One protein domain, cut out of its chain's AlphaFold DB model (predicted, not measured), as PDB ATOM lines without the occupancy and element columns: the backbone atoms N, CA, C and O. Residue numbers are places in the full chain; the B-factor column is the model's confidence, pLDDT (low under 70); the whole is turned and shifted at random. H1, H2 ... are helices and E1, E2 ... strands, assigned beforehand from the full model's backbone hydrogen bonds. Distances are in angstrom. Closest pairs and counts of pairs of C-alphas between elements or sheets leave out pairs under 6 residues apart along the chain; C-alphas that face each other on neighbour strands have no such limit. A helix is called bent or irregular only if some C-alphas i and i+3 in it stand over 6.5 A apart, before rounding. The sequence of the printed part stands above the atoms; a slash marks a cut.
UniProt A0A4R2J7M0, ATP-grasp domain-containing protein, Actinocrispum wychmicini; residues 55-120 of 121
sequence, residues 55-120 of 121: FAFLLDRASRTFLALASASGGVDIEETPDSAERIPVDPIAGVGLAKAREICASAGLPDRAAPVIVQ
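AT A GLANCE: This is residues 55 to 120 of the 121 residues of the protein "ATP-grasp domain-containing protein" of Actinocrispum wychmicini (UniProt A0A4R2J7M0). What does the shape look like? A small twisted sheet of three strands has the helix H1 over one face, running along the strands of E2 and E3, and the short helix H2 packs on H1 at a steep tilt, away from the strands. Between E2 and E3, residues 72 to 85 make a long loop with no named element. What is it made of? The printed part has 66 residues, with three strands and then two helices along the chain, E1 E2 E3 H1 H2; the sheet's order is E1 - E2 - E3, antiparallel throughout, and the class is mixed, helices and strands. The whole is compact, with a radius of gyration of the C-alphas of 11.5 A, and flat, spanning 31 by 31 by 17 A.

HOW THE PARTS SIT: How do the strands pair? E1, residues 55 to 60, and E2, residues 65 to 71, form an antiparallel hairpin at 152 degrees, with N 58 and O 67 2.9 A apart, within hydrogen-bond range. E2 and E3, residues 86 to 90, form another antiparallel hairpin at 150 degrees, with N 88 and O 68 2.9 A apart, also within range. E1, E2 and E3 make a meander, each strand the antiparallel neighbour of the one before, in a sheet only just strongly twisted, its C-alphas up to 4.4 A off the best plane. Where does the first helix sit? H1, residues 98 to 108, is on one face of the sheet, making two layers, at a height over the sheet of 9.2 A. It lies over E2 and E3, along the strands, at 14 degrees to E3 on the local plane; its closest C-alphas to E2 are those of Ala 108 and Ser 71, 5.2 A apart. And the second? H2, residues 112 to 118, touches H1 at a steep tilt of 63 degrees, opposite ways, the closest C-alphas being those of Ala 101 and Ala 115, 4.8 A apart. It is only just not on the sheet, with 4 pairs of C-alphas within 10 A, and is apart from E1, E2 and E3. How are the helix backbones formed? In H1 every O i to N i+4 pair is within hydrogen-bond range; in H2 1 of 3 is, beside 3 of 4 O i to N i+3 pairs. H2 is only just irregular: C-alphas 113 and 116 are 6.8 A apart.

IN THESE COORDINATES: Where do the strands lie? E1 runs from C-alpha 55 at (9.879, -10.027, 46.549) to C-alpha 60, E2 from 65 to 71 over 19.6 A, and E3 from 86 to 90. Where do the helices lie? H1 runs 15.3 A from C-alpha 98 at (18.411, 0.941, 38.842) to C-alpha 108, and H2 ends with C-alpha 118 at (13.313, -5.450, 39.972).

THE WHOLE: How large is it? The two C-alphas farthest apart, those of Glu 80 and Ile 93, are 31.3 A apart, and the printed part has no cut. Which links are long, and where is confidence low? The link E2 to E3 is long, with 14 residues; residues 78 to 83 are under 70 in pLDDT, against a mean of 90.0 for the printed part.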
ATOM      1  N   PHE A  55       9.964 -11.407  47.010       92.12
ATOM      2  CA  PHE A  55       9.879 -10.027  46.549       92.12
ATOM      3  C   PHE A  55       8.452  -9.683  46.127       92.12
ATOM      4  O   PHE A  55       7.814 -10.450  45.403       92.12
ATOM      5  N   ALA A  56       7.961  -8.518  46.542       91.88
ATOM      6  CA  ALA A  56       6.678  -7.983  46.112       91.88
ATOM      7  C   ALA A  56       6.666  -6.454  46.158       91.88
ATOM      8  O   ALA A  56       7.272  -5.846  47.039       91.88
ATOM      9  N   PHE A  57       5.886  -5.840  45.269       93.12
ATOM     10  CA  PHE A  57       5.427  -4.468  45.449       93.12
ATOM     11  C   PHE A  57       4.009  -4.464  46.002       93.12
ATOM     12  O   PHE A  57       3.122  -5.156  45.501       93.12
ATOM     13  N   LEU A  58       3.796  -3.661  47.035       91.88
ATOM     14  CA  LEU A  58       2.511  -3.491  47.694       91.88
ATOM     15  C   LEU A  58       2.143  -2.012  47.719       91.88
ATOM     16  O   LEU A  58       3.007  -1.140  47.767       91.88
ATOM     17  N   LEU A  59       0.845  -1.723  47.721       93.69
ATOM     18  CA  LEU A  59       0.363  -0.387  48.047       93.69
ATOM     19  C   LEU A  59       0.285  -0.255  49.570       93.69
ATOM     20  O   LEU A  59      -0.585  -0.865  50.198       93.69
ATOM     21  N   ASP A  60       1.149   0.568  50.156       92.94
ATOM     22  CA  ASP A  60       1.038   0.964  51.553       92.94
ATOM     23  C   ASP A  60       0.051   2.129  51.681       92.94
ATOM     24  O   ASP A  60       0.347   3.293  51.399       92.94
ATOM     25  N   ARG A  61      -1.163   1.800  52.123       93.31
ATOM     26  CA  ARG A  61      -2.241   2.777  52.306       93.31
ATOM     27  C   ARG A  61      -1.985   3.740  53.459       93.31
ATOM     28  O   ARG A  61      -2.479   4.863  53.393       93.31
ATOM     29  N   ALA A  62      -1.258   3.320  54.495       91.31
ATOM     30  CA  ALA A  62      -0.990   4.167  55.653       91.31
ATOM     31  C   ALA A  62      -0.045   5.305  55.260       91.31
ATOM     32  O   ALA A  62      -0.352   6.475  55.486       91.31
ATOM     33  N   SER A  63       1.038   4.955  54.567       89.81
ATOM     34  CA  SER A  63       2.029   5.916  54.068       89.81
ATOM     35  C   SER A  63       1.648   6.539  52.719       89.81
ATOM     36  O   SER A  63       2.352   7.414  52.226       89.81
ATOM     37  N   ARG A  64       0.528   6.104  52.117       93.44
ATOM     38  CA  ARG A  64       0.019   6.547  50.803       93.44
ATOM     39  C   ARG A  64       1.062   6.435  49.687       93.44
ATOM     40  O   ARG A  64       1.135   7.294  48.813       93.44
ATOM     41  N   THR A  65       1.857   5.369  49.721       94.44
ATOM     42  CA  THR A  65       2.960   5.144  48.783       94.44
ATOM     43  C   THR A  65       3.101   3.662  48.437       94.44
ATOM     44  O   THR A  65       2.388   2.820  48.986       94.44
ATOM     45  N   PHE A  66       3.995   3.322  47.512       95.00
ATOM     46  CA  PHE A  66       4.342   1.930  47.232       95.00
ATOM     47  C   PHE A  66       5.423   1.426  48.187       95.00
ATOM     48  O   PHE A  66       6.270   2.185  48.654       95.00
ATOM     49  N   LEU A  67       5.405   0.127  48.458       94.31
ATOM     50  CA  LEU A  67       6.363  -0.552  49.312       94.31
ATOM     51  C   LEU A  67       6.968  -1.730  48.558       94.31
ATOM     52  O   LEU A  67       6.233  -2.601  48.096       94.31
ATOM     53  N   ALA A  68       8.293  -1.772  48.468       95.06
ATOM     54  CA  ALA A  68       9.019  -2.982  48.124       95.06
ATOM     55  C   ALA A  68       9.170  -3.822  49.393       95.06
ATOM     56  O   ALA A  68       9.770  -3.374  50.372       95.06
ATOM     57  N   LEU A  69       8.607  -5.023  49.376       92.69
ATOM     58  CA  LEU A  69       8.778  -6.017  50.421       92.69
ATOM     59  C   LEU A  69       9.722  -7.092  49.895       92.69
ATOM     60  O   LEU A  69       9.411  -7.731  48.890       92.69
ATOM     61  N   ALA A  70      10.872  -7.269  50.539       92.50
ATOM     62  CA  ALA A  70      11.933  -8.130  50.027       92.50
ATOM     63  C   ALA A  70      12.598  -8.944  51.143       92.50
ATOM     64  O   ALA A  70      12.801  -8.439  52.243       92.50
ATOM     65  N   SER A  71      12.952 -10.199  50.870       90.56
ATOM     66  CA  SER A  71      13.641 -11.065  51.833       90.56
ATOM     67  C   SER A  71      14.598 -12.041  51.152       90.56
ATOM     68  O   SER A  71      14.270 -12.638  50.120       90.56
ATOM     69  N   ALA A  72      15.753 -12.253  51.791       90.19
ATOM     70  CA  ALA A  72      16.712 -13.308  51.468       90.19
ATOM     71  C   ALA A  72      16.163 -14.729  51.686       90.19
ATOM     72  O   ALA A  72      16.718 -15.685  51.149       90.19
ATOM     73  N   SER A  73      15.074 -14.868  52.447       85.06
ATOM     74  CA  SER A  73      14.412 -16.141  52.728       85.06
ATOM     75  C   SER A  73      13.216 -16.336  51.792       85.06
ATOM     76  O   SER A  73      12.084 -15.978  52.117       85.06
ATOM     77  N   GLY A  74      13.458 -16.883  50.601       80.81
ATOM     78  CA  GLY A  74      12.384 -17.297  49.695       80.81
ATOM     79  C   GLY A  74      11.659 -18.566  50.150       80.81
ATOM     80  O   GLY A  74      12.116 -19.284  51.036       80.81
ATOM     81  N   GLY A  75      10.485 -18.819  49.566       71.56
ATOM     82  CA  GLY A  75       9.690 -20.026  49.839       71.56
ATOM     83  C   GLY A  75       8.967 -20.044  51.194       71.56
ATOM     84  O   GLY A  75       8.192 -20.964  51.463       71.56
ATOM     85  N   VAL A  76       9.172 -19.024  52.031       71.12
ATOM     86  CA  VAL A  76       8.477 -18.844  53.309       71.12
ATOM     87  C   VAL A  76       7.174 -18.078  53.085       71.12
ATOM     88  O   VAL A  76       7.125 -17.127  52.302       71.12
ATOM     89  N   ASP A  77       6.111 -18.476  53.787       70.00
ATOM     90  CA  ASP A  77       4.892 -17.672  53.870       70.00
ATOM     91  C   ASP A  77       5.227 -16.402  54.671       70.00
ATOM     92  O   ASP A  77       5.185 -16.380  55.901       70.00
ATOM     93  N   ILE A  78       5.603 -15.334  53.961       67.00
ATOM     94  CA  ILE A  78       5.975 -14.041  54.562       67.00
ATOM     95  C   ILE A  78       4.839 -13.433  55.399       67.00
ATOM     96  O   ILE A  78       5.077 -12.596  56.264       67.00
ATOM     97  N   GLU A  79       3.603 -13.874  55.155       64.50
ATOM     98  CA  GLU A  79       2.415 -13.528  55.936       64.50
ATOM     99  C   GLU A  79       2.507 -14.061  57.377       64.50
ATOM    100  O   GLU A  79       2.004 -13.421  58.295       64.50
ATOM    101  N   GLU A  80       3.181 -15.198  57.588       66.19
ATOM    102  CA  GLU A  80       3.386 -15.819  58.904       66.19
ATOM    103  C   GLU A  80       4.674 -15.335  59.593       66.19
ATOM    104  O   GLU A  80       4.855 -15.546  60.790       66.19
ATOM    105  N   THR A  81       5.572 -14.669  58.856       67.00
ATOM    106  CA  THR A  81       6.871 -14.175  59.356       67.00
ATOM    107  C   THR A  81       7.159 -12.734  58.902       67.00
ATOM    108  O   THR A  81       8.167 -12.473  58.238       67.00
ATOM    109  N   PRO A  82       6.301 -11.761  59.258       63.38
ATOM    110  CA  PRO A  82       6.361 -10.396  58.728       63.38
ATOM    111  C   PRO A  82       7.643  -9.622  59.074       63.38
ATOM    112  O   PRO A  82       7.968  -8.673  58.361       63.38
ATOM    113  N   ASP A  83       8.372 -10.033  60.116       66.62
ATOM    114  CA  ASP A  83       9.636  -9.418  60.549       66.62
ATOM    115  C   ASP A  83      10.858  -9.919  59.759       66.62
ATOM    116  O   ASP A  83      11.963  -9.413  59.926       66.62
ATOM    117  N   SER A  84      10.679 -10.920  58.890       75.94
ATOM    118  CA  SER A  84      11.757 -11.503  58.078       75.94
ATOM    119  C   SER A  84      11.989 -10.786  56.742       75.94
ATOM    120  O   SER A  84      12.836 -11.213  55.951       75.94
ATOM    121  N   ALA A  85      11.223  -9.729  56.464       85.69
ATOM    122  CA  ALA A  85      11.249  -9.008  55.200       85.69
ATOM    123  C   ALA A  85      11.503  -7.512  55.402       85.69
ATOM    124  O   ALA A  85      10.853  -6.846  56.210       85.69
ATOM    125  N   GLU A  86      12.407  -6.982  54.588       92.31
ATOM    126  CA  GLU A  86      12.701  -5.563  54.511       92.31
ATOM    127  C   GLU A  86      11.581  -4.812  53.806       92.31
ATOM    128  O   GLU A  86      11.036  -5.255  52.791       92.31
ATOM    129  N   ARG A  87      11.265  -3.639  54.351       92.50
ATOM    130  CA  ARG A  87      10.180  -2.765  53.909       92.50
ATOM    131  C   ARG A  87      10.776  -1.471  53.375       92.50
ATOM    132  O   ARG A  87      11.031  -0.550  54.145       92.50
ATOM    133  N   ILE A  88      10.975  -1.384  52.063       94.62
ATOM    134  CA  ILE A  88      11.588  -0.212  51.426       94.62
ATOM    135  C   ILE A  88      10.515   0.629  50.720       94.62
ATOM    136  O   ILE A  88       9.915   0.159  49.748       94.62
ATOM    137  N   PRO A  89      10.253   1.876  51.158       95.25
ATOM    138  CA  PRO A  89       9.338   2.772  50.462       95.25
ATOM    139  C   PRO A  89       9.821   3.093  49.045       95.25
ATOM    140  O   PRO A  89      11.000   3.366  48.802       95.25
ATOM    141  N   VAL A  90       8.877   3.104  48.112       96.12
ATOM    142  CA  VAL A  90       9.079   3.481  46.716       96.12
ATOM    143  C   VAL A  90       8.282   4.743  46.446       96.12
ATOM    144  O   VAL A  90       7.080   4.790  46.703       96.12
ATOM    145  N   ASP A  91       8.966   5.757  45.926       94.12
ATOM    146  CA  ASP A  91       8.339   7.001  45.498       94.12
ATOM    147  C   ASP A  91       7.409   6.725  44.296       94.12
ATOM    148  O   ASP A  91       7.845   6.114  43.315       94.12
ATOM    149  N   PRO A  92       6.135   7.148  44.344       92.31
ATOM    150  CA  PRO A  92       5.156   6.819  43.312       92.31
ATOM    151  C   PRO A  92       5.348   7.607  42.008       92.31
ATOM    152  O   PRO A  92       4.763   7.236  40.994       92.31
ATOM    153  N   ILE A  93       6.124   8.694  42.027       93.50
ATOM    154  CA  ILE A  93       6.420   9.535  40.866       93.50
ATOM    155  C   ILE A  93       7.726   9.090  40.207       93.50
ATOM    156  O   ILE A  93       7.778   8.927  38.991       93.50
ATOM    157  N   ALA A  94       8.778   8.885  41.000       93.81
ATOM    158  CA  ALA A  94      10.086   8.473  40.499       93.81
ATOM    159  C   ALA A  94      10.145   6.975  40.154       93.81
ATOM    160  O   ALA A  94      10.910   6.579  39.271       93.81
ATOM    161  N   GLY A  95       9.352   6.144  40.836       93.19
ATOM    162  CA  GLY A  95       9.337   4.697  40.652       93.19
ATOM    163  C   GLY A  95      10.660   4.024  41.033       93.19
ATOM    164  O   GLY A  95      11.440   4.528  41.847       93.19
ATOM    165  N   VAL A  96      10.917   2.852  40.447       96.81
ATOM    166  CA  VAL A  96      12.113   2.048  40.736       96.81
ATOM    167  C   VAL A  96      13.082   2.085  39.561       96.81
ATOM    168  O   VAL A  96      13.041   1.264  38.651       96.81
ATOM    169  N   GLY A  97      14.002   3.049  39.603       96.75
ATOM    170  CA  GLY A  97      15.193   3.038  38.758       96.75
ATOM    171  C   GLY A  97      16.270   2.084  39.287       96.75
ATOM    172  O   GLY A  97      16.203   1.590  40.412       96.75
ATOM    173  N   LEU A  98      17.333   1.880  38.503       97.81
ATOM    174  CA  LEU A  98      18.411   0.941  38.842       97.81
ATOM    175  C   LEU A  98      19.100   1.250  40.184       97.81
ATOM    176  O   LEU A  98      19.509   0.332  40.891       97.81
ATOM    177  N   ALA A  99      19.222   2.529  40.549       97.00
ATOM    178  CA  ALA A  99      19.791   2.932  41.835       97.00
ATOM    179  C   ALA A  99      18.924   2.456  43.013       97.00
ATOM    180  O   ALA A  99      19.433   1.795  43.915       97.00
ATOM    181  N   LYS A 100      17.608   2.704  42.957       97.38
ATOM    182  CA  LYS A 100      16.655   2.237  43.973       97.38
ATOM    183  C   LYS A 100      16.569   0.708  44.000       97.38
ATOM    184  O   LYS A 100      16.502   0.122  45.070       97.38
ATOM    185  N   ALA A 101      16.638   0.046  42.845       97.69
ATOM    186  CA  ALA A 101      16.661  -1.415  42.784       97.69
ATOM    187  C   ALA A 101      17.897  -2.018  43.477       97.69
ATOM    188  O   ALA A 101      17.775  -3.010  44.188       97.69
ATOM    189  N   ARG A 102      19.080  -1.407  43.324       97.94
ATOM    190  CA  ARG A 102      20.296  -1.830  44.042       97.94
ATOM    191  C   ARG A 102      20.213  -1.572  45.543       97.94
ATOM    192  O   ARG A 102      20.663  -2.410  46.311       97.94
ATOM    193  N   GLU A 103      19.626  -0.449  45.948       97.19
ATOM    194  CA  GLU A 103      19.343  -0.156  47.359       97.19
ATOM    195  C   GLU A 103      18.459  -1.250  47.971       97.19
ATOM    196  O   GLU A 103      18.830  -1.841  48.979       97.19
ATOM    197  N   ILE A 104      17.355  -1.596  47.303       96.44
ATOM    198  CA  ILE A 104      16.471  -2.699  47.697       96.44
ATOM    199  C   ILE A 104      17.254  -4.011  47.818       96.44
ATOM    200  O   ILE A 104      17.101  -4.722  48.811       96.44
ATOM    201  N   CYS A 105      18.098  -4.336  46.829       96.81
ATOM    202  CA  CYS A 105      18.900  -5.555  46.873       96.81
ATOM    203  C   CYS A 105      19.822  -5.596  48.093       96.81
ATOM    204  O   CYS A 105      19.820  -6.587  48.822       96.81
ATOM    205  N   ALA A 106      20.564  -4.514  48.328       96.38
ATOM    206  CA  ALA A 106      21.506  -4.410  49.432       96.38
ATOM    207  C   ALA A 106      20.807  -4.498  50.796       96.38
ATOM    208  O   ALA A 106      21.275  -5.230  51.664       96.38
ATOM    209  N   SER A 107      19.676  -3.805  50.969       94.88
ATOM    210  CA  SER A 107      18.901  -3.844  52.212       94.88
ATOM    211  C   SER A 107      18.387  -5.249  52.514       94.88
ATOM    212  O   SER A 107      18.541  -5.730  53.628       94.88
ATOM    213  N   ALA A 108      17.824  -5.930  51.515       93.06
ATOM    214  CA  ALA A 108      17.133  -7.205  51.704       93.06
ATOM    215  C   ALA A 108      18.012  -8.452  51.507       93.06
ATOM    216  O   ALA A 108      17.505  -9.575  51.540       93.06
ATOM    217  N   GLY A 109      19.317  -8.278  51.273       93.69
ATOM    218  CA  GLY A 109      20.250  -9.383  51.034       93.69
ATOM    219  C   GLY A 109      20.023 -10.119  49.708       93.69
ATOM    220  O   GLY A 109      20.396 -11.286  49.570       93.69
ATOM    221  N   LEU A 110      19.403  -9.460  48.726       94.56
ATOM    222  CA  LEU A 110      19.249  -9.993  47.373       94.56
ATOM    223  C   LEU A 110      20.542  -9.755  46.576       94.56
ATOM    224  O   LEU A 110      21.235  -8.761  46.784       94.56
ATOM    225  N   PRO A 111      20.879 -10.635  45.620       95.50
ATOM    226  CA  PRO A 111      22.077 -10.457  44.815       95.50
ATOM    227  C   PRO A 111      21.913  -9.268  43.859       95.50
ATOM    228  O   PRO A 111      20.866  -9.126  43.233       95.50
ATOM    229  N   ASP A 112      22.976  -8.488  43.639       95.88
ATOM    230  CA  ASP A 112      22.970  -7.311  42.745       95.88
ATOM    231  C   ASP A 112      22.441  -7.600  41.332       95.88
ATOM    232  O   ASP A 112      21.842  -6.738  40.686       95.88
ATOM    233  N   ARG A 113      22.615  -8.839  40.852       95.25
ATOM    234  CA  ARG A 113      22.081  -9.305  39.562       95.25
ATOM    235  C   ARG A 113      20.548  -9.275  39.482       95.25
ATOM    236  O   ARG A 113      20.013  -9.349  38.382       95.25
ATOM    237  N   ALA A 114      19.849  -9.177  40.612       95.44
ATOM    238  CA  ALA A 114      18.398  -9.034  40.671       95.44
ATOM    239  C   ALA A 114      17.934  -7.595  40.392       95.44
ATOM    240  O   ALA A 114      16.789  -7.405  39.990       95.44
ATOM    241  N   ALA A 115      18.799  -6.582  40.535       97.31
ATOM    242  CA  ALA A 115      18.396  -5.186  40.374       97.31
ATOM    243  C   ALA A 115      17.772  -4.875  38.993       97.31
ATOM    244  O   ALA A 115      16.723  -4.237  38.963       97.31
ATOM    245  N   PRO A 116      18.309  -5.354  37.849       97.38
ATOM    246  CA  PRO A 116      17.658  -5.156  36.551       97.38
ATOM    247  C   PRO A 116      16.282  -5.825  36.439       97.38
ATOM    248  O   PRO A 116      15.421  -5.308  35.738       97.38
ATOM    249  N   VAL A 117      16.071  -6.952  37.131       95.50
ATOM    250  CA  VAL A 117      14.773  -7.644  37.166       95.50
ATOM    251  C   VAL A 117      13.766  -6.819  37.960       95.50
ATOM    252  O   VAL A 117      12.653  -6.615  37.494       95.50
ATOM    253  N   ILE A 118      14.170  -6.280  39.112       96.12
ATOM    254  CA  ILE A 118      13.313  -5.450  39.972       96.12
ATOM    255  C   ILE A 118      12.814  -4.194  39.243       96.12
ATOM    256  O   ILE A 118      11.677  -3.791  39.449       96.12
ATOM    257  N   VAL A 119      13.629  -3.596  38.368       95.62
ATOM    258  CA  VAL A 119      13.224  -2.433  37.551       95.62
ATOM    259  C   VAL A 119      12.086  -2.768  36.571       95.62
ATOM    260  O   VAL A 119      11.375  -1.871  36.131       95.62
ATOM    261  N   GLN A 120      11.924  -4.041  36.196       88.38
ATOM    262  CA  GLN A 120      10.940  -4.494  35.205       88.38
ATOM    263  C   GLN A 120       9.650  -5.064  35.816       88.38
ATOM    264  O   GLN A 120       8.742  -5.409  35.057       88.38
TER     265      GLN A 120